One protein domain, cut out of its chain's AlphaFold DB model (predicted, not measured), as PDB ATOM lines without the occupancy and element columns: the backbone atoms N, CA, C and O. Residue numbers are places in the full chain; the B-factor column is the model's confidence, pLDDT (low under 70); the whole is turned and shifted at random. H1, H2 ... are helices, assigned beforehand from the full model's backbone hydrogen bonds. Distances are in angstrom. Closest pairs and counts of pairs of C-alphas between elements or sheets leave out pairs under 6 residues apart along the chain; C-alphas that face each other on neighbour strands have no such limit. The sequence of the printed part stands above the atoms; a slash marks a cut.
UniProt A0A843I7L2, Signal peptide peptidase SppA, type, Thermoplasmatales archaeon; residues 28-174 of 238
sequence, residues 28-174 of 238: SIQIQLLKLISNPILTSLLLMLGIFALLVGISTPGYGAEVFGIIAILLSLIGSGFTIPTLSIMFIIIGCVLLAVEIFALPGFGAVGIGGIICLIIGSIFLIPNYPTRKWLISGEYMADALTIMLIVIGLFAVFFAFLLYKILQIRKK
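Overview. This is residues 28 to 174 of the 238 residues of the protein "Signal peptide peptidase SppA, type" of Thermoplasmatales archaeon (UniProt A0A843I7L2). Two helical hairpins, H2 with H3 and H4 with H5, are stacked into a flat slab of nearly aligned helices, and the long H6 runs along the H4 and H5 side at a distance. Short H1 stands crosswise where H3 and H5 end, and two stretches stick out: residues 133 to 144, of which 140 to 144 belong to H6, and residues 168 to 174, of which 168 to 173 belong to H6. The printed part has 147 residues with six named helices, H1 to H6 in order along the chain, and no named strand; the class is all helix. It is only just compact, close to loose, with a radius of gyration of the C-alphas of 17.4 A, and spans 57 by 42 by 19 A.

Arrangement. Begin at H6, residues 140 to 173. H5, residues 111 to 127, is close to it but not clearly touching; look at the closest C-alphas, Ser 124 and Val 153, 6.9 A apart, at a shallow tilt of 21 degrees, opposite ways. H4, residues 84 to 105, and H6 are near each other. H4 and H5 touch as a hairpin, closest at the C-alphas of Gly 95 and Gly 116, 3.8 A apart, at a shallow tilt of 23 degrees. Next comes the hub, H3, residues 65 to 79, which touches four helices. H3 touches H5 with residues 67 to 71 alone, closest at the C-alphas of Val 67 and Gly 115, 5.8 A. H4 touches H3 with residues 84 to 91 alone, closest at the C-alphas of Ile 78 and Ile 84, 6.1 A; these two are a hairpin. H3, H4, H5 and H6 make an up and down bundle, each running against the one before it. H2, residues 40 to 59, makes a hairpin with H3, closest at the C-alphas of Gly 50 and Gly 69, 3.8 A, at a shallow tilt of 26 degrees. H1, residues 29 to 37, touches H3 at residues 75 to 79 alone, with the C-alphas of Ile 37 and Gly 79 closest at 4.9 A, about perpendicular at 82 degrees. H2 and H6 are apart. In H1 to H6, every O i to N i+4 pair is within hydrogen-bond range.

Along the chain. Find C-alpha 140 at (24.587, 29.565, 116.565); from there H6 runs 48.8 A to C-alpha 173 at (65.326, 13.445, 94.985). H4 is 30.5 A long, H2 28.6 A, H5 23.6 A and H3 20.7 A. H1 begins at C-alpha 29, (22.572, 12.545, 96.895), and is 12.3 A long.

Size, cuts and confidence. The C-alphas of Trp 136 and Lys 174 are the two farthest apart, 57.8 A. The printed part has no cut. The link from H5 to H6, residues 128 to 139, is long; the others are tight. Look for pLDDT under 70 at residues 129 to 150 and 171 to 174; the mean of the printed part is 81.8.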
ATOM      1  N   SER A  28      18.859  15.398  98.469       77.81
ATOM      2  CA  SER A  28      20.285  15.393  98.132       77.81
ATOM      3  C   SER A  28      20.794  13.968  97.878       77.81
ATOM      4  O   SER A  28      20.199  12.988  98.334       77.81
ATOM      5  N   ILE A  29      21.931  13.842  97.186       77.50
ATOM      6  CA  ILE A  29      22.572  12.545  96.895       77.50
ATOM      7  C   ILE A  29      22.813  11.741  98.183       77.50
ATOM      8  O   ILE A  29      22.561  10.541  98.208       77.50
ATOM      9  N   GLN A  30      23.214  12.400  99.276       79.94
ATOM     10  CA  GLN A  30      23.400  11.749 100.579       79.94
ATOM     11  C   GLN A  30      22.093  11.141 101.105       79.94
ATOM     12  O   GLN A  30      22.101  10.009 101.573       79.94
ATOM     13  N   ILE A  31      20.968  11.862 101.005       82.31
ATOM     14  CA  ILE A  31      19.655  11.368 101.451       82.31
ATOM     15  C   ILE A  31      19.197  10.198 100.573       82.31
ATOM     16  O   ILE A  31      18.649   9.224 101.084       82.31
ATOM     17  N   GLN A  32      19.435  10.265  99.260       85.12
ATOM     18  CA  GLN A  32      19.105   9.171  98.341       85.12
ATOM     19  C   GLN A  32      19.932   7.911  98.635       85.12
ATOM     20  O   GLN A  32      19.369   6.820  98.714       85.12
ATOM     21  N   LEU A  33      21.242   8.063  98.862       84.50
ATOM     22  CA  LEU A  33      22.128   6.968  99.262       84.50
ATOM     23  C   LEU A  33      21.723   6.386 100.614       84.50
ATOM     24  O   LEU A  33      21.604   5.170 100.728       84.50
ATOM     25  N   LEU A  34      21.454   7.239 101.609       86.75
ATOM     26  CA  LEU A  34      20.999   6.812 102.931       86.75
ATOM     27  C   LEU A  34      19.704   6.002 102.821       86.75
ATOM     28  O   LEU A  34      19.610   4.911 103.367       86.75
ATOM     29  N   LYS A  35      18.736   6.481 102.033       88.62
ATOM     30  CA  LYS A  35      17.478   5.768 101.787       88.62
ATOM     31  C   LYS A  35      17.703   4.378 101.185       88.62
ATOM     32  O   LYS A  35      16.980   3.449 101.534       88.62
ATOM     33  N   LEU A  36      18.677   4.237 100.285       89.69
ATOM     34  CA  LEU A  36      19.023   2.951  99.685       89.69
ATOM     35  C   LEU A  36      19.650   2.004 100.719       89.69
ATOM     36  O   LEU A  36      19.188   0.876 100.868       89.69
ATOM     37  N   ILE A  37      20.671   2.459 101.448       90.56
ATOM     38  CA  ILE A  37      21.409   1.609 102.400       90.56
ATOM     39  C   ILE A  37      20.630   1.316 103.683       90.56
ATOM     40  O   ILE A  37      20.932   0.322 104.334       90.56
ATOM     41  N   SER A  38      19.630   2.130 104.032       92.00
ATOM     42  CA  SER A  38      18.715   1.901 105.159       92.00
ATOM     43  C   SER A  38      17.584   0.913 104.846       92.00
ATOM     44  O   SER A  38      16.711   0.693 105.683       92.00
ATOM     45  N   ASN A  39      17.558   0.306 103.654       93.69
ATOM     46  CA  ASN A  39      16.674  -0.827 103.398       93.69
ATOM     47  C   ASN A  39      17.192  -2.057 104.171       93.69
ATOM     48  O   ASN A  39      18.278  -2.533 103.841       93.69
ATOM     49  N   PRO A  40      16.420  -2.641 105.108       93.12
ATOM     50  CA  PRO A  40      16.901  -3.694 106.005       93.12
ATOM     51  C   PRO A  40      17.409  -4.943 105.275       93.12
ATOM     52  O   PRO A  40      18.338  -5.596 105.751       93.12
ATOM     53  N   ILE A  41      16.851  -5.262 104.102       96.00
ATOM     54  CA  ILE A  41      17.320  -6.381 103.273       96.00
ATOM     55  C   ILE A  41      18.707  -6.057 102.716       96.00
ATOM     56  O   ILE A  41      19.628  -6.859 102.857       96.00
ATOM     57  N   LEU A  42      18.883  -4.868 102.131       95.31
ATOM     58  CA  LEU A  42      20.179  -4.441 101.602       95.31
ATOM     59  C   LEU A  42      21.217  -4.305 102.714       95.31
ATOM     60  O   LEU A  42      22.329  -4.797 102.555       95.31
ATOM     61  N   THR A  43      20.855  -3.704 103.848       95.38
ATOM     62  CA  THR A  43      21.720  -3.578 105.025       95.38
ATOM     63  C   THR A  43      22.226  -4.940 105.498       95.38
ATOM     64  O   THR A  43      23.427  -5.107 105.725       95.38
ATOM     65  N   SER A  44      21.329  -5.926 105.597       96.56
ATOM     66  CA  SER A  44      21.669  -7.285 106.030       96.56
ATOM     67  C   SER A  44      22.570  -7.996 105.018       96.56
ATOM     68  O   SER A  44      23.543  -8.643 105.406       96.56
ATOM     69  N   LEU A  45      22.301  -7.834 103.717       97.12
ATOM     70  CA  LEU A  45      23.144  -8.383 102.653       97.12
ATOM     71  C   LEU A  45      24.540  -7.750 102.642       97.12
ATOM     72  O   LEU A  45      25.526  -8.472 102.534       97.12
ATOM     73  N   LEU A  46      24.634  -6.427 102.793       96.25
ATOM     74  CA  LEU A  46      25.900  -5.696 102.905       96.25
ATOM     75  C   LEU A  46      26.720  -6.178 104.103       96.25
ATOM     76  O   LEU A  46      27.919  -6.398 103.956       96.25
ATOM     77  N   LEU A  47      26.086  -6.393 105.260       97.44
ATOM     78  CA  LEU A  47      26.773  -6.916 106.441       97.44
ATOM     79  C   LEU A  47      27.327  -8.316 106.182       97.44
ATOM     80  O   LEU A  47      28.501  -8.576 106.426       97.44
ATOM     81  N   MET A  48      26.478  -9.208 105.665       97.88
ATOM     82  CA  MET A  48      26.833 -10.597 105.400       97.88
ATOM     83  C   MET A  48      27.964 -10.694 104.373       97.88
ATOM     84  O   MET A  48      28.994 -11.310 104.647       97.88
ATOM     85  N   LEU A  49      27.805 -10.050 103.213       97.62
ATOM     86  CA  LEU A  49      28.836 -10.003 102.176       97.62
ATOM     87  C   LEU A  49      30.109  -9.334 102.687       97.62
ATOM     88  O   LEU A  49      31.201  -9.788 102.363       97.62
ATOM     89  N   GLY A  50      29.969  -8.293 103.506       97.19
ATOM     90  CA  GLY A  50      31.091  -7.595 104.104       97.19
ATOM     91  C   GLY A  50      31.928  -8.500 105.004       97.19
ATOM     92  O   GLY A  50      33.144  -8.569 104.848       97.19
ATOM     93  N   ILE A  51      31.278  -9.263 105.887       97.44
ATOM     94  CA  ILE A  51      31.946 -10.241 106.756       97.44
ATOM     95  C   ILE A  51      32.617 -11.338 105.922       97.44
ATOM     96  O   ILE A  51      33.791 -11.625 106.141       97.44
ATOM     97  N   PHE A  52      31.924 -11.922 104.938       96.81
ATOM     98  CA  PHE A  52      32.514 -12.960 104.082       96.81
ATOM     99  C   PHE A  52      33.716 -12.449 103.286       96.81
ATOM    100  O   PHE A  52      34.752 -13.112 103.248       96.81
ATOM    101  N   ALA A  53      33.607 -11.267 102.682       95.88
ATOM    102  CA  ALA A  53      34.699 -10.664 101.932       95.88
ATOM    103  C   ALA A  53      35.898 -10.348 102.835       95.88
ATOM    104  O   ALA A  53      37.037 -10.572 102.435       95.88
ATOM    105  N   LEU A  54      35.653  -9.915 104.075       94.75
ATOM    106  CA  LEU A  54      36.702  -9.676 105.060       94.75
ATOM    107  C   LEU A  54      37.399 -10.982 105.476       94.75
ATOM    108  O   LEU A  54      38.626 -11.022 105.515       94.75
ATOM    109  N   LEU A  55      36.653 -12.068 105.706       94.88
ATOM    110  CA  LEU A  55      37.225 -13.390 106.001       94.88
ATOM    111  C   LEU A  55      38.092 -13.915 104.846       94.88
ATOM    112  O   LEU A  55      39.209 -14.390 105.067       94.88
ATOM    113  N   VAL A  56      37.597 -13.800 103.610       94.00
ATOM    114  CA  VAL A  56      38.346 -14.186 102.406       94.00
ATOM    115  C   VAL A  56      39.578 -13.301 102.230       94.00
ATOM    116  O   VAL A  56      40.655 -13.815 101.955       94.00
ATOM    117  N   GLY A  57      39.450 -11.991 102.437       90.69
ATOM    118  CA  GLY A  57      40.550 -11.042 102.292       90.69
ATOM    119  C   GLY A  57      41.659 -11.226 103.327       90.69
ATOM    120  O   GLY A  57      42.828 -11.102 102.991       90.69
ATOM    121  N   ILE A  58      41.330 -11.602 104.568       89.31
ATOM    122  CA  ILE A  58      42.348 -11.977 105.564       89.31
ATOM    123  C   ILE A  58      43.048 -13.285 105.166       89.31
ATOM    124  O   ILE A  58      44.249 -13.431 105.389       89.31
ATOM    125  N   SER A  59      42.313 -14.226 104.570       89.19
ATOM    126  CA  SER A  59      42.867 -15.512 104.125       89.19
ATOM    127  C   SER A  59      43.759 -15.366 102.889       89.19
ATOM    128  O   SER A  59      44.763 -16.067 102.767       89.19
ATOM    129  N   THR A  60      43.419 -14.432 101.998       86.12
ATOM    130  CA  THR A  60      44.140 -14.171 100.748       86.12
ATOM    131  C   THR A  60      44.356 -12.661 100.563       86.12
ATOM    132  O   THR A  60      43.656 -12.032  99.760       86.12
ATOM    133  N   PRO A  61      45.314 -12.058 101.294       80.94
ATOM    134  CA  PRO A  61      45.526 -10.612 101.267       80.94
ATOM    135  C   PRO A  61      45.930 -10.090  99.885       80.94
ATOM    136  O   PRO A  61      46.638 -10.766  99.137       80.94
ATOM    137  N   GLY A  62      45.537  -8.854  99.569       76.62
ATOM    138  CA  GLY A  62      46.031  -8.109  98.406       76.62
ATOM    139  C   GLY A  62      45.132  -8.138  97.168       76.62
ATOM    140  O   GLY A  62      45.384  -7.386  96.228       76.62
ATOM    141  N   TYR A  63      44.055  -8.930  97.166       80.81
ATOM    142  CA  TYR A  63      43.076  -8.951  96.066       80.81
ATOM    143  C   TYR A  63      41.933  -7.937  96.242       80.81
ATOM    144  O   TYR A  63      41.138  -7.744  95.323       80.81
ATOM    145  N   GLY A  64      41.847  -7.268  97.398       88.50
ATOM    146  CA  GLY A  64      40.869  -6.206  97.661       88.50
ATOM    147  C   GLY A  64      39.540  -6.682  98.253       88.50
ATOM    148  O   GLY A  64      38.653  -5.858  98.490       88.50
ATOM    149  N   ALA A  65      39.393  -7.977  98.542       93.31
ATOM    150  CA  ALA A  65      38.215  -8.512  99.228       93.31
ATOM    151  C   ALA A  65      38.093  -7.942 100.654       93.31
ATOM    152  O   ALA A  65      37.005  -7.566 101.084       93.31
ATOM    153  N   GLU A  66      39.219  -7.776 101.346       92.12
ATOM    154  CA  GLU A  66      39.320  -7.146 102.662       92.12
ATOM    155  C   GLU A  66      38.837  -5.691 102.637       92.12
ATOM    156  O   GLU A  66      38.100  -5.256 103.521       92.12
ATOM    157  N   VAL A  67      39.181  -4.953 101.579       93.56
ATOM    158  CA  VAL A  67      38.790  -3.553 101.381       93.56
ATOM    159  C   VAL A  67      37.286  -3.446 101.162       93.56
ATOM    160  O   VAL A  67      36.613  -2.662 101.834       93.56
ATOM    161  N   PHE A  68      36.750  -4.249 100.238       95.38
ATOM    162  CA  PHE A  68      35.313  -4.315  99.997       95.38
ATOM    163  C   PHE A  68      34.563  -4.703 101.274       95.38
ATOM    164  O   PHE A  68      33.557  -4.078 101.606       95.38
ATOM    165  N   GLY A  69      35.092  -5.680 102.017       96.00
ATOM    166  CA  GLY A  69      34.540  -6.140 103.282       96.00
ATOM    167  C   GLY A  69      34.377  -5.015 104.298       96.00
ATOM    168  O   GLY A  69      33.283  -4.799 104.817       96.00
ATOM    169  N   ILE A  70      35.441  -4.240 104.521       95.44
ATOM    170  CA  ILE A  70      35.427  -3.098 105.443       95.44
ATOM    171  C   ILE A  70      34.391  -2.047 105.014       95.44
ATOM    172  O   ILE A  70      33.586  -1.608 105.837       95.44
ATOM    173  N   ILE A  71      34.367  -1.669 103.731       95.94
ATOM    174  CA  ILE A  71      33.418  -0.671 103.211       95.94
ATOM    175  C   ILE A  71      31.973  -1.155 103.378       95.94
ATOM    176  O   ILE A  71      31.122  -0.405 103.857       95.94
ATOM    177  N   ALA A  72      31.695  -2.408 103.011       96.56
ATOM    178  CA  ALA A  72      30.364  -2.999 103.085       96.56
ATOM    179  C   ALA A  72      29.848  -3.084 104.530       96.56
ATOM    180  O   ALA A  72      28.695  -2.732 104.788       96.56
ATOM    181  N   ILE A  73      30.709  -3.466 105.483       96.88
ATOM    182  CA  ILE A  73      30.368  -3.494 106.911       96.88
ATOM    183  C   ILE A  73      30.028  -2.086 107.404       96.88
ATOM    184  O   ILE A  73      28.972  -1.888 107.999       96.88
ATOM    185  N   LEU A  74      30.871  -1.088 107.130       95.75
ATOM    186  CA  LEU A  74      30.626   0.277 107.602       95.75
ATOM    187  C   LEU A  74      29.357   0.887 106.986       95.75
ATOM    188  O   LEU A  74      28.577   1.513 107.704       95.75
ATOM    189  N   LEU A  75      29.106   0.670 105.690       94.62
ATOM    190  CA  LEU A  75      27.855   1.090 105.044       94.62
ATOM    191  C   LEU A  75      26.635   0.404 105.671       94.62
ATOM    192  O   LEU A  75      25.605   1.050 105.867       94.62
ATOM    193  N   SER A  76      26.745  -0.878 106.020       96.19
ATOM    194  CA  SER A  76      25.679  -1.604 106.712       96.19
ATOM    195  C   SER A  76      25.400  -1.038 108.109       96.19
ATOM    196  O   SER A  76      24.242  -0.863 108.493       96.19
ATOM    197  N   LEU A  77      26.440  -0.679 108.863       95.00
ATOM    198  CA  LEU A  77      26.265  -0.045 110.170       95.00
ATOM    199  C   LEU A  77      25.553   1.311 110.043       95.00
ATOM    200  O   LEU A  77      24.635   1.583 110.816       95.00
ATOM    201  N   ILE A  78      25.890   2.120 109.027       91.81
ATOM    202  CA  ILE A  78      25.148   3.357 108.720       91.81
ATOM    203  C   ILE A  78      23.674   3.029 108.431       91.81
ATOM    204  O   ILE A  78      22.780   3.645 109.008       91.81
ATOM    205  N   GLY A  79      23.414   2.033 107.577       91.00
ATOM    206  CA  GLY A  79      22.061   1.590 107.224       91.00
ATOM    207  C   GLY A  79      21.233   1.100 108.416       91.00
ATOM    208  O   GLY A  79      20.027   1.330 108.456       91.00
ATOM    209  N   SER A  80      21.893   0.500 109.410       91.69
ATOM    210  CA  SER A  80      21.289  -0.036 110.637       91.69
ATOM    211  C   SER A  80      20.957   1.037 111.685       91.69
ATOM    212  O   SER A  80      20.397   0.718 112.731       91.69
ATOM    213  N   GLY A  81      21.288   2.307 111.423       86.50
ATOM    214  CA  GLY A  81      20.938   3.441 112.285       86.50
ATOM    215  C   GLY A  81      22.012   3.848 113.296       86.50
ATOM    216  O   GLY A  81      21.718   4.603 114.221       86.50
ATOM    217  N   PHE A  82      23.260   3.395 113.133       88.31
ATOM    218  CA  PHE A  82      24.376   3.924 113.919       88.31
ATOM    219  C   PHE A  82      24.632   5.406 113.607       88.31
ATOM    220  O   PHE A  82      24.301   5.920 112.538       88.31
ATOM    221  N   THR A  83      25.275   6.104 114.545       85.31
ATOM    222  CA  THR A  83      25.573   7.535 114.417       85.31
ATOM    223  C   THR A  83      26.463   7.814 113.201       85.31
ATOM    224  O   THR A  83      27.639   7.435 113.185       85.31
ATOM    225  N   ILE A  84      25.909   8.527 112.215       84.31
ATOM    226  CA  ILE A  84      26.578   8.866 110.948       84.31
ATOM    227  C   ILE A  84      27.924   9.577 111.166       84.31
ATOM    228  O   ILE A  84      28.893   9.146 110.538       84.31
ATOM    229  N   PRO A  85      28.063  10.590 112.052       83.94
ATOM    230  CA  PRO A  85      29.346  11.275 112.236       83.94
ATOM    231  C   PRO A  85      30.469  10.322 112.660       83.94
ATOM    232  O   PRO A  85      31.542  10.325 112.063       83.94
ATOM    233  N   THR A  86      30.196   9.437 113.622       85.38
ATOM    234  CA  THR A  86      31.161   8.447 114.122       85.38
ATOM    235  C   THR A  86      31.630   7.510 113.015       85.38
ATOM    236  O   THR A  86      32.829   7.333 112.820       85.38
ATOM    237  N   LEU A  87      30.697   6.941 112.245       90.88
ATOM    238  CA  LEU A  87      31.044   6.024 111.158       90.88
ATOM    239  C   LEU A  87      31.739   6.732 109.993       90.88
ATOM    240  O   LEU A  87      32.623   6.154 109.368       90.88
ATOM    241  N   SER A  88      31.404   7.996 109.741       88.56
ATOM    242  CA  SER A  88      32.081   8.816 108.734       88.56
ATOM    243  C   SER A  88      33.539   9.085 109.114       88.56
ATOM    244  O   SER A  88      34.431   8.973 108.274       88.56
ATOM    245  N   ILE A  89      33.803   9.361 110.395       86.88
ATOM    246  CA  ILE A  89      35.167   9.478 110.928       86.88
ATOM    247  C   ILE A  89      35.901   8.136 110.823       86.88
ATOM    248  O   ILE A  89      37.057   8.113 110.405       86.88
ATOM    249  N   MET A  90      35.245   7.010 111.130       91.44
ATOM    250  CA  MET A  90      35.853   5.685 110.953       91.44
ATOM    251  C   MET A  90      36.234   5.413 109.496       91.44
ATOM    252  O   MET A  90      37.349   4.960 109.248       91.44
ATOM    253  N   PHE A  91      35.361   5.740 108.537       93.25
ATOM    254  CA  PHE A  91      35.670   5.668 107.107       93.25
ATOM    255  C   PHE A  91      36.927   6.463 106.759       93.25
ATOM    256  O   PHE A  91      37.796   5.963 106.050       93.25
ATOM    257  N   ILE A  92      37.052   7.678 107.291       89.69
ATOM    258  CA  ILE A  92      38.212   8.528 107.036       89.69
ATOM    259  C   ILE A  92      39.488   7.920 107.624       89.69
ATOM    260  O   ILE A  92      40.488   7.802 106.917       89.69
ATOM    261  N   ILE A  93      39.456   7.503 108.892       89.31
ATOM    262  CA  ILE A  93      40.609   6.898 109.572       89.31
ATOM    263  C   ILE A  93      41.069   5.651 108.816       89.31
ATOM    264  O   ILE A  93      42.249   5.518 108.498       89.31
ATOM    265  N   ILE A  94      40.134   4.763 108.474       93.19
ATOM    266  CA  ILE A  94      40.413   3.554 107.700       93.19
ATOM    267  C   ILE A  94      40.968   3.917 106.324       93.19
ATOM    268  O   ILE A  94      41.953   3.322 105.897       93.19
ATOM    269  N   GLY A  95      40.402   4.918 105.647       91.88
ATOM    270  CA  GLY A  95      40.896   5.394 104.358       91.88
ATOM    271  C   GLY A  95      42.349   5.867 104.420       91.88
ATOM    272  O   GLY A  95      43.168   5.465 103.592       91.88
ATOM    273  N   CYS A  96      42.698   6.644 105.448       87.88
ATOM    274  CA  CYS A  96      44.074   7.065 105.710       87.88
ATOM    275  C   CYS A  96      45.004   5.877 105.998       87.88
ATOM    276  O   CYS A  96      46.116   5.842 105.473       87.88
ATOM    277  N   VAL A  97      44.563   4.903 106.801       90.06
ATOM    278  CA  VAL A  97      45.350   3.699 107.113       90.06
ATOM    279  C   VAL A  97      45.593   2.865 105.856       90.06
ATOM    280  O   VAL A  97      46.732   2.487 105.605       90.06
ATOM    281  N   LEU A  98      44.569   2.626 105.033       90.19
ATOM    282  CA  LEU A  98      44.705   1.878 103.778       90.19
ATOM    283  C   LEU A  98      45.682   2.571 102.821       90.19
ATOM    284  O   LEU A  98      46.570   1.924 102.275       90.19
ATOM    285  N   LEU A  99      45.598   3.895 102.679       87.69
ATOM    286  CA  LEU A  99      46.550   4.653 101.862       87.69
ATOM    287  C   LEU A  99      47.974   4.611 102.418       87.69
ATOM    288  O   LEU A  99      48.929   4.519 101.648       87.69
ATOM    289  N   ALA A 100      48.139   4.647 103.741       84.75
ATOM    290  CA  ALA A 100      49.445   4.463 104.358       84.75
ATOM    291  C   ALA A 100      49.996   3.057 104.063       84.75
ATOM    292  O   ALA A 100      51.140   2.934 103.635       84.75
ATOM    293  N   VAL A 101      49.187   2.007 104.221       87.12
ATOM    294  CA  VAL A 101      49.585   0.627 103.898       87.12
ATOM    295  C   VAL A 101      49.986   0.504 102.428       87.12
ATOM    296  O   VAL A 101      51.053  -0.035 102.146       87.12
ATOM    297  N   GLU A 102      49.211   1.070 101.501       85.75
ATOM    298  CA  GLU A 102      49.560   1.078 100.076       85.75
ATOM    299  C   GLU A 102      50.921   1.745  99.829       85.75
ATOM    300  O   GLU A 102      51.771   1.197  99.142       85.75
ATOM    301  N   ILE A 103      51.172   2.906 100.440       81.44
ATOM    302  CA  ILE A 103      52.385   3.698 100.181       81.44
ATOM    303  C   ILE A 103      53.632   3.123 100.870       81.44
ATOM    304  O   ILE A 103      54.751   3.324 100.386       81.44
ATOM    305  N   PHE A 104      53.475   2.481 102.029       81.31
ATOM    306  CA  PHE A 104      54.598   2.043 102.863       81.31
ATOM    307  C   PHE A 104      54.864   0.538 102.818       81.31
ATOM    308  O   PHE A 104      56.012   0.145 103.021       81.31
ATOM    309  N   ALA A 105      53.845  -0.290 102.584       83.31
ATOM    310  CA  ALA A 105      53.957  -1.744 102.666       83.31
ATOM    311  C   ALA A 105      53.822  -2.445 101.308       83.31
ATOM    312  O   ALA A 105      54.360  -3.542 101.155       83.31
ATOM    313  N   LEU A 106      53.142  -1.839 100.326       78.88
ATOM    314  CA  LEU A 106      52.854  -2.480  99.042       78.88
ATOM    315  C   LEU A 106      53.689  -1.882  97.891       78.88
ATOM    316  O   LEU A 106      53.829  -0.664  97.775       78.88
ATOM    317  N   PRO A 107      54.276  -2.720  97.014       74.06
ATOM    318  CA  PRO A 107      54.907  -2.250  95.789       74.06
ATOM    319  C   PRO A 107      53.845  -1.995  94.706       74.06
ATOM    320  O   PRO A 107      53.359  -2.932  94.080       74.06
ATOM    321  N   GLY A 108      53.511  -0.729  94.449       72.06
ATOM    322  CA  GLY A 108      52.587  -0.330  93.377       72.06
ATOM    323  C   GLY A 108      51.439   0.554  93.864       72.06
ATOM    324  O   GLY A 108      51.558   1.200  94.900       72.06
ATOM    325  N   PHE A 109      50.368   0.628  93.068       76.94
ATOM    326  CA  PHE A 109      49.085   1.210  93.471       76.94
ATOM    327  C   PHE A 109      47.964   0.224  93.120       76.94
ATOM    328  O   PHE A 109      47.603   0.079  91.951       76.94
ATOM    329  N   GLY A 110      47.475  -0.504  94.119       83.94
ATOM    330  CA  GLY A 110      46.512  -1.589  93.987       83.94
ATOM    331  C   GLY A 110      45.140  -1.290  94.592       83.94
ATOM    332  O   GLY A 110      44.728  -0.142  94.787       83.94
ATOM    333  N   ALA A 111      44.404  -2.366  94.886       88.88
ATOM    334  CA  ALA A 111      43.045  -2.299  95.421       88.88
ATOM    335  C   ALA A 111      42.970  -1.623  96.803       88.88
ATOM    336  O   ALA A 111      41.963  -0.984  97.112       88.88
ATOM    337  N   VAL A 112      44.029  -1.718  97.614       88.25
ATOM    338  CA  VAL A 112      44.109  -1.107  98.950       88.25
ATOM    339  C   VAL A 112      44.154   0.422  98.848       88.25
ATOM    340  O   VAL A 112      43.368   1.101  99.510       88.25
ATOM    341  N   GLY A 113      44.969   0.976  97.950       87.25
ATOM    342  CA  GLY A 113      45.038   2.411  97.671       87.25
ATOM    343  C   GLY A 113      43.734   2.984  97.116       87.25
ATOM    344  O   GLY A 113      43.231   3.985  97.629       87.25
ATOM    345  N   ILE A 114      43.145   2.327  96.108       88.69
ATOM    346  CA  ILE A 114      41.843   2.726  95.538       88.69
ATOM    347  C   ILE A 114      40.755   2.674  96.619       88.69
ATOM    348  O   ILE A 114      39.976   3.615  96.772       88.69
ATOM    349  N   GLY A 115      40.747   1.605  97.411       90.94
ATOM    350  CA  GLY A 115      39.879   1.438  98.568       90.94
ATOM    351  C   GLY A 115      39.977   2.572  99.571       90.94
ATOM    352  O   GLY A 115      38.961   3.115  99.997       90.94
ATOM    353  N   GLY A 116      41.203   2.969  99.911       90.25
ATOM    354  CA  GLY A 116      41.447   4.075 100.824       90.25
ATOM    355  C   GLY A 116      40.877   5.400 100.317       90.25
ATOM    356  O   GLY A 116      40.243   6.125 101.083       90.25
ATOM    357  N   ILE A 117      40.998   5.679  99.014       88.06
ATOM    358  CA  ILE A 117      40.376   6.857  98.385       88.06
ATOM    359  C   ILE A 117      38.847   6.777  98.466       88.06
ATOM    360  O   ILE A 117      38.206   7.755  98.848       88.06
ATOM    361  N   ILE A 118      38.252   5.624  98.147       92.62
ATOM    362  CA  ILE A 118      36.797   5.428  98.224       92.62
ATOM    363  C   ILE A 118      36.298   5.649  99.658       92.62
ATOM    364  O   ILE A 118      35.315   6.362  99.857       92.62
ATOM    365  N   CYS A 119      36.996   5.106 100.657       92.81
ATOM    366  CA  CYS A 119      36.689   5.324 102.070       92.81
ATOM    367  C   CYS A 119      36.718   6.812 102.442       92.81
ATOM    368  O   CYS A 119      35.796   7.287 103.103       92.81
ATOM    369  N   LEU A 120      37.724   7.565 101.983       90.00
ATOM    370  CA  LEU A 120      37.796   9.012 102.213       90.00
ATOM    371  C   LEU A 120      36.632   9.762 101.556       90.00
ATOM    372  O   LEU A 120      36.056  10.653 102.177       90.00
ATOM    373  N   ILE A 121      36.255   9.394 100.328       88.31
ATOM    374  CA  ILE A 121      35.131  10.015  99.613       88.31
ATOM    375  C   ILE A 121      33.813   9.736 100.343       88.31
ATOM    376  O   ILE A 121      33.073  10.671 100.642       88.31
ATOM    377  N   ILE A 122      33.529   8.471 100.669       89.88
ATOM    378  CA  ILE A 122      32.306   8.072 101.379       89.88
ATOM    379  C   ILE A 122      32.253   8.747 102.750       89.88
ATOM    380  O   ILE A 122      31.249   9.378 103.083       89.88
ATOM    381  N   GLY A 123      33.345   8.676 103.515       88.56
ATOM    382  CA  GLY A 123      33.461   9.332 104.812       88.56
ATOM    383  C   GLY A 123      33.211  10.832 104.710       88.56
ATOM    384  O   GLY A 123      32.406  11.362 105.463       88.56
ATOM    385  N   SER A 124      33.794  11.516 103.723       83.25
ATOM    386  CA  SER A 124      33.555  12.946 103.510       83.25
ATOM    387  C   SER A 124      32.105  13.259 103.125       83.25
ATOM    388  O   SER A 124      31.559  14.240 103.622       83.25
ATOM    389  N   ILE A 125      31.467  12.457 102.262       83.50
ATOM    390  CA  ILE A 125      30.067  12.667 101.844       83.50
ATOM    391  C   ILE A 125      29.118  12.542 103.037       83.50
ATOM    392  O   ILE A 125      28.191  13.339 103.164       83.50
ATOM    393  N   PHE A 126      29.326  11.541 103.896       83.00
ATOM    394  CA  PHE A 126      28.470  11.324 105.060       83.00
ATOM    395  C   PHE A 126      28.796  12.255 106.231       83.00
ATOM    396  O   PHE A 126      27.890  12.587 106.997       83.00
ATOM    397  N   LEU A 127      30.051  12.703 106.348       83.06
ATOM    398  CA  LEU A 127      30.479  13.628 107.390       83.06
ATOM    399  C   LEU A 127      29.933  15.037 107.158       83.06
ATOM    400  O   LEU A 127      29.594  15.707 108.129       83.06
ATOM    401  N   ILE A 128      29.828  15.484 105.898       70.94
ATOM    402  CA  ILE A 128      29.238  16.787 105.575       70.94
ATOM    403  C   ILE A 128      27.755  16.744 105.945       70.94
ATOM    404  O   ILE A 128      26.984  15.970 105.365       70.94
ATOM    405  N   PRO A 129      27.314  17.579 106.890       64.31
ATOM    406  CA  PRO A 129      25.916  17.595 107.238       64.31
ATOM    407  C   PRO A 129      25.112  18.276 106.124       64.31
ATOM    408  O   PRO A 129      25.270  19.466 105.849       64.31
ATOM    409  N   ASN A 130      24.211  17.527 105.484       60.09
ATOM    410  CA  ASN A 130      23.199  18.117 104.615       60.09
ATOM    411  C   ASN A 130      22.127  18.784 105.476       60.09
ATOM    412  O   ASN A 130      21.151  18.159 105.890       60.09
ATOM    413  N   TYR A 131      22.316  20.074 105.735       55.97
ATOM    414  CA  TYR A 131      21.272  20.931 106.271       55.97
ATOM    415  C   TYR A 131      20.580  21.631 105.108       55.97
ATOM    416  O   TYR A 131      21.077  22.655 104.632       55.97
ATOM    417  N   PRO A 132      19.429  21.133 104.638       49.75
ATOM    418  CA  PRO A 132      18.595  21.944 103.783       49.75
ATOM    419  C   PRO A 132      18.068  23.118 104.580       49.75
ATOM    420  O   PRO A 132      17.127  22.987 105.356       49.75
ATOM    421  N   THR A 133      18.781  24.236 104.458       48.00
ATOM    422  CA  THR A 133      18.297  25.589 104.718       48.00
ATOM    423  C   THR A 133      17.317  25.683 105.887       48.00
ATOM    424  O   THR A 133      16.194  26.161 105.752       48.00
ATOM    425  N   ARG A 134      17.772  25.337 107.097       49.00
ATOM    426  CA  ARG A 134      17.120  25.805 108.328       49.00
ATOM    427  C   ARG A 134      17.406  27.299 108.541       49.00
ATOM    428  O   ARG A 134      17.871  27.693 109.599       49.00
ATOM    429  N   LYS A 135      17.100  28.176 107.577       48.38
ATOM    430  CA  LYS A 135      17.212  29.638 107.784       48.38
ATOM    431  C   LYS A 135      16.417  30.121 109.015       48.38
ATOM    432  O   LYS A 135      16.723  31.178 109.543       48.38
ATOM    433  N   TRP A 136      15.442  29.334 109.480       47.44
ATOM    434  CA  TRP A 136      14.562  29.630 110.614       47.44
ATOM    435  C   TRP A 136      14.821  28.816 111.900       47.44
ATOM    436  O   TRP A 136      14.101  29.001 112.875       47.44
ATOM    437  N   LEU A 137      15.807  27.906 111.932       49.62
ATOM    438  CA  LEU A 137      16.020  26.980 113.069       49.62
ATOM    439  C   LEU A 137      17.497  26.674 113.393       49.62
ATOM    440  O   LEU A 137      17.792  25.689 114.072       49.62
ATOM    441  N   ILE A 138      18.440  27.466 112.888       51.38
ATOM    442  CA  ILE A 138      19.860  27.287 113.211       51.38
ATOM    443  C   ILE A 138      20.173  28.128 114.454       51.38
ATOM    444  O   ILE A 138      20.290  29.348 114.358       51.38
ATOM    445  N   SER A 139      20.297  27.496 115.626       56.91
ATOM    446  CA  SER A 139      21.013  28.120 116.746       56.91
ATOM    447  C   SER A 139      22.499  28.254 116.379       56.91
ATOM    448  O   SER A 139      23.027  27.446 115.611       56.91
ATOM    449  N   GLY A 140      23.180  29.284 116.896       57.56
ATOM    450  CA  GLY A 140      24.587  29.565 116.565       57.56
ATOM    451  C   GLY A 140      25.544  28.396 116.839       57.56
ATOM    452  O   GLY A 140      26.545  28.246 116.143       57.56
ATOM    453  N   GLU A 141      25.188  27.521 117.778       57.56
ATOM    454  CA  GLU A 141      25.930  26.303 118.122       57.56
ATOM    455  C   GLU A 141      25.997  25.311 116.946       57.56
ATOM    456  O   GLU A 141      27.069  24.800 116.632       57.56
ATOM    457  N   TYR A 142      24.907  25.132 116.189       57.66
ATOM    458  CA  TYR A 142      24.904  24.227 115.031       57.66
ATOM    459  C   TYR A 142      25.764  24.734 113.861       57.66
ATOM    460  O   TYR A 142      26.270  23.930 113.077       57.66
ATOM    461  N   MET A 143      25.952  26.053 113.718       57.22
ATOM    462  CA  MET A 143      26.890  26.594 112.720       57.22
ATOM    463  C   MET A 143      28.340  26.346 113.117       57.22
ATOM    464  O   MET A 143      29.162  26.070 112.243       57.22
ATOM    465  N   ALA A 144      28.653  26.433 114.411       64.00
ATOM    466  CA  ALA A 144      29.987  26.152 114.921       64.00
ATOM    467  C   ALA A 144      30.362  24.679 114.699       64.00
ATOM    468  O   ALA A 144      31.461  24.403 114.217       64.00
ATOM    469  N   ASP A 145      29.434  23.748 114.933       64.25
ATOM    470  CA  ASP A 145      29.647  22.322 114.663       64.25
ATOM    471  C   ASP A 145      29.876  22.048 113.171       64.25
ATOM    472  O   ASP A 145      30.833  21.369 112.796       64.25
ATOM    473  N   ALA A 146      29.050  22.633 112.296       67.19
ATOM    474  CA  ALA A 146      29.201  22.492 110.848       67.19
ATOM    475  C   ALA A 146      30.542  23.052 110.342       67.19
ATOM    476  O   ALA A 146      31.217  22.416 109.531       67.19
ATOM    477  N   LEU A 147      30.949  24.223 110.846       67.06
ATOM    478  CA  LEU A 147      32.234  24.843 110.526       67.06
ATOM    479  C   LEU A 147      33.400  23.983 111.027       67.06
ATOM    480  O   LEU A 147      34.368  23.779 110.302       67.06
ATOM    481  N   THR A 148      33.294  23.438 112.239       69.44
ATOM    482  CA  THR A 148      34.320  22.572 112.833       69.44
ATOM    483  C   THR A 148      34.499  21.304 112.005       69.44
ATOM    484  O   THR A 148      35.621  20.954 111.646       69.44
ATOM    485  N   ILE A 149      33.398  20.660 111.614       69.62
ATOM    486  CA  ILE A 149      33.421  19.492 110.731       69.62
ATOM    487  C   ILE A 149      34.058  19.840 109.379       69.62
ATOM    488  O   ILE A 149      34.927  19.112 108.899       69.62
ATOM    489  N   MET A 150      33.680  20.972 108.779       68.31
ATOM    490  CA  MET A 150      34.250  21.435 107.512       68.31
ATOM    491  C   MET A 150      35.762  21.683 107.619       68.31
ATOM    492  O   MET A 150      36.520  21.254 106.750       68.31
ATOM    493  N   LEU A 151      36.218  22.322 108.699       73.62
ATOM    494  CA  LEU A 151      37.637  22.567 108.962       73.62
ATOM    495  C   LEU A 151      38.415  21.266 109.185       73.62
ATOM    496  O   LEU A 151      39.529  21.143 108.679       73.62
ATOM    497  N   ILE A 152      37.831  20.279 109.872       75.25
ATOM    498  CA  ILE A 152      38.431  18.948 110.049       75.25
ATOM    499  C   ILE A 152      38.616  18.262 108.692       75.25
ATOM    500  O   ILE A 152      39.702  17.757 108.406       75.25
ATOM    501  N   VAL A 153      37.590  18.283 107.835       70.81
ATOM    502  CA  VAL A 153      37.653  17.700 106.484       70.81
ATOM    503  C   VAL A 153      38.739  18.382 105.651       70.81
ATOM    504  O   VAL A 153      39.594  17.704 105.084       70.81
ATOM    505  N   ILE A 154      38.756  19.719 105.620       75.75
ATOM    506  CA  ILE A 154      39.781  20.492 104.905       75.75
ATOM    507  C   ILE A 154      41.178  20.176 105.449       75.75
ATOM    508  O   ILE A 154      42.103  19.968 104.665       75.75
ATOM    509  N   GLY A 155      41.335  20.088 106.772       78.31
ATOM    510  CA  GLY A 155      42.596  19.739 107.421       78.31
ATOM    511  C   GLY A 155      43.100  18.352 107.018       78.31
ATOM    512  O   GLY A 155      44.262  18.207 106.641       78.31
ATOM    513  N   LEU A 156      42.225  17.345 107.013       72.94
ATOM    514  CA  LEU A 156      42.548  15.984 106.572       72.94
ATOM    515  C   LEU A 156      42.989  15.939 105.106       72.94
ATOM    516  O   LEU A 156      44.021  15.339 104.796       72.94
ATOM    517  N   PHE A 157      42.261  16.614 104.213       73.81
ATOM    518  CA  PHE A 157      42.652  16.710 102.805       73.81
ATOM    519  C   PHE A 157      43.979  17.457 102.628       73.81
ATOM    520  O   PHE A 157      44.831  17.005 101.864       73.81
ATOM    521  N   ALA A 158      44.198  18.555 103.355       75.44
ATOM    522  CA  ALA A 158      45.448  19.308 103.303       75.44
ATOM    523  C   ALA A 158      46.646  18.460 103.758       75.44
ATOM    524  O   ALA A 158      47.674  18.447 103.082       75.44
ATOM    525  N   VAL A 159      46.506  17.699 104.850       77.38
ATOM    526  CA  VAL A 159      47.542  16.773 105.335       77.38
ATOM    527  C   VAL A 159      47.816  15.676 104.307       77.38
ATOM    528  O   VAL A 159      48.978  15.410 103.998       77.38
ATOM    529  N   PHE A 160      46.770  15.079 103.732       76.12
ATOM    530  CA  PHE A 160      46.909  14.060 102.695       76.12
ATOM    531  C   PHE A 160      47.670  14.586 101.466       76.12
ATOM    532  O   PHE A 160      48.641  13.967 101.027       76.12
ATOM    533  N   PHE A 161      47.293  15.757 100.944       76.94
ATOM    534  CA  PHE A 161      47.959  16.364  99.788       76.94
ATOM    535  C   PHE A 161      49.389  16.824 100.094       76.94
ATOM    536  O   PHE A 161      50.285  16.611  99.274       76.94
ATOM    537  N   ALA A 162      49.636  17.407 101.270       75.44
ATOM    538  CA  ALA A 162      50.981  17.779 101.705       75.44
ATOM    539  C   ALA A 162      51.896  16.548 101.805       75.44
ATOM    540  O   ALA A 162      53.047  16.584 101.366       75.44
ATOM    541  N   PHE A 163      51.370  15.433 102.314       75.00
ATOM    542  CA  PHE A 163      52.081  14.163 102.373       75.00
ATOM    543  C   PHE A 163      52.366  13.585 100.976       75.00
ATOM    544  O   PHE A 163      53.489  13.145 100.710       75.00
ATOM    545  N   LEU A 164      51.393  13.644 100.060       78.31
ATOM    546  CA  LEU A 164      51.565  13.216  98.669       78.31
ATOM    547  C   LEU A 164      52.682  14.016  97.979       78.31
ATOM    548  O   LEU A 164      53.596  13.440  97.385       78.31
ATOM    549  N   LEU A 165      52.659  15.343  98.129       78.81
ATOM    550  CA  LEU A 165      53.696  16.248  97.630       78.81
ATOM    551  C   LEU A 165      55.068  15.928  98.228       78.81
ATOM    552  O   LEU A 165      56.047  15.816  97.491       78.81
ATOM    553  N   TYR A 166      55.146  15.724  99.544       79.06
ATOM    554  CA  TYR A 166      56.382  15.334 100.218       79.06
ATOM    555  C   TYR A 166      56.978  14.049  99.622       79.06
ATOM    556  O   TYR A 166      58.177  13.988  99.336       79.06
ATOM    557  N   LYS A 167      56.144  13.036  99.364       70.44
ATOM    558  CA  LYS A 167      56.574  11.770  98.757       70.44
ATOM    559  C   LYS A 167      57.005  11.922  97.301       70.44
ATOM    560  O   LYS A 167      58.050  11.387  96.934       70.44
ATOM    561  N   ILE A 168      56.279  12.698  96.495       76.69
ATOM    562  CA  ILE A 168      56.677  13.013  95.112       76.69
ATOM    563  C   ILE A 168      58.053  13.685  95.098       76.69
ATOM    564  O   ILE A 168      58.934  13.302  94.326       76.69
ATOM    565  N   LEU A 169      58.280  14.649  95.992       78.31
ATOM    566  CA  LEU A 169      59.576  15.310  96.131       78.31
ATOM    567  C   LEU A 169      60.674  14.336  96.584       78.31
ATOM    568  O   LEU A 169      61.800  14.423  96.097       78.31
ATOM    569  N   GLN A 170      60.367  13.382  97.467       70.38
ATOM    570  CA  GLN A 170      61.313  12.353  97.909       70.38
ATOM    571  C   GLN A 170      61.715  11.403  96.767       70.38
ATOM    572  O   GLN A 170      62.889  11.052  96.652       70.38
ATOM    573  N   ILE A 171      60.770  11.031  95.895       66.75
ATOM    574  CA  ILE A 171      61.036  10.207  94.707       66.75
ATOM    575  C   ILE A 171      61.888  10.984  93.700       66.75
ATOM    576  O   ILE A 171      62.904  10.465  93.249       66.75
ATOM    577  N   ARG A 172      61.558  12.253  93.416       64.06
ATOM    578  CA  ARG A 172      62.364  13.101  92.514       64.06
ATOM    579  C   ARG A 172      63.783  13.354  93.037       64.06
ATOM    580  O   ARG A 172      64.687  13.585  92.242       64.06
ATOM    581  N   LYS A 173      63.999  13.304  94.357       55.62
ATOM    582  CA  LYS A 173      65.326  13.445  94.985       55.62
ATOM    583  C   LYS A 173      66.165  12.165  94.976       55.62
ATOM    584  O   LYS A 173      67.373  12.253  95.205       55.62
ATOM    585  N   LYS A 174      65.586  10.986  94.709       50.72
ATOM    586  CA  LYS A 174      66.387   9.779  94.471       50.72
ATOM    587  C   LYS A 174      67.058   9.923  93.108       50.72
ATOM    588  O   LYS A 174      66.435   9.698  92.076       50.72
TER     589      LYS A 174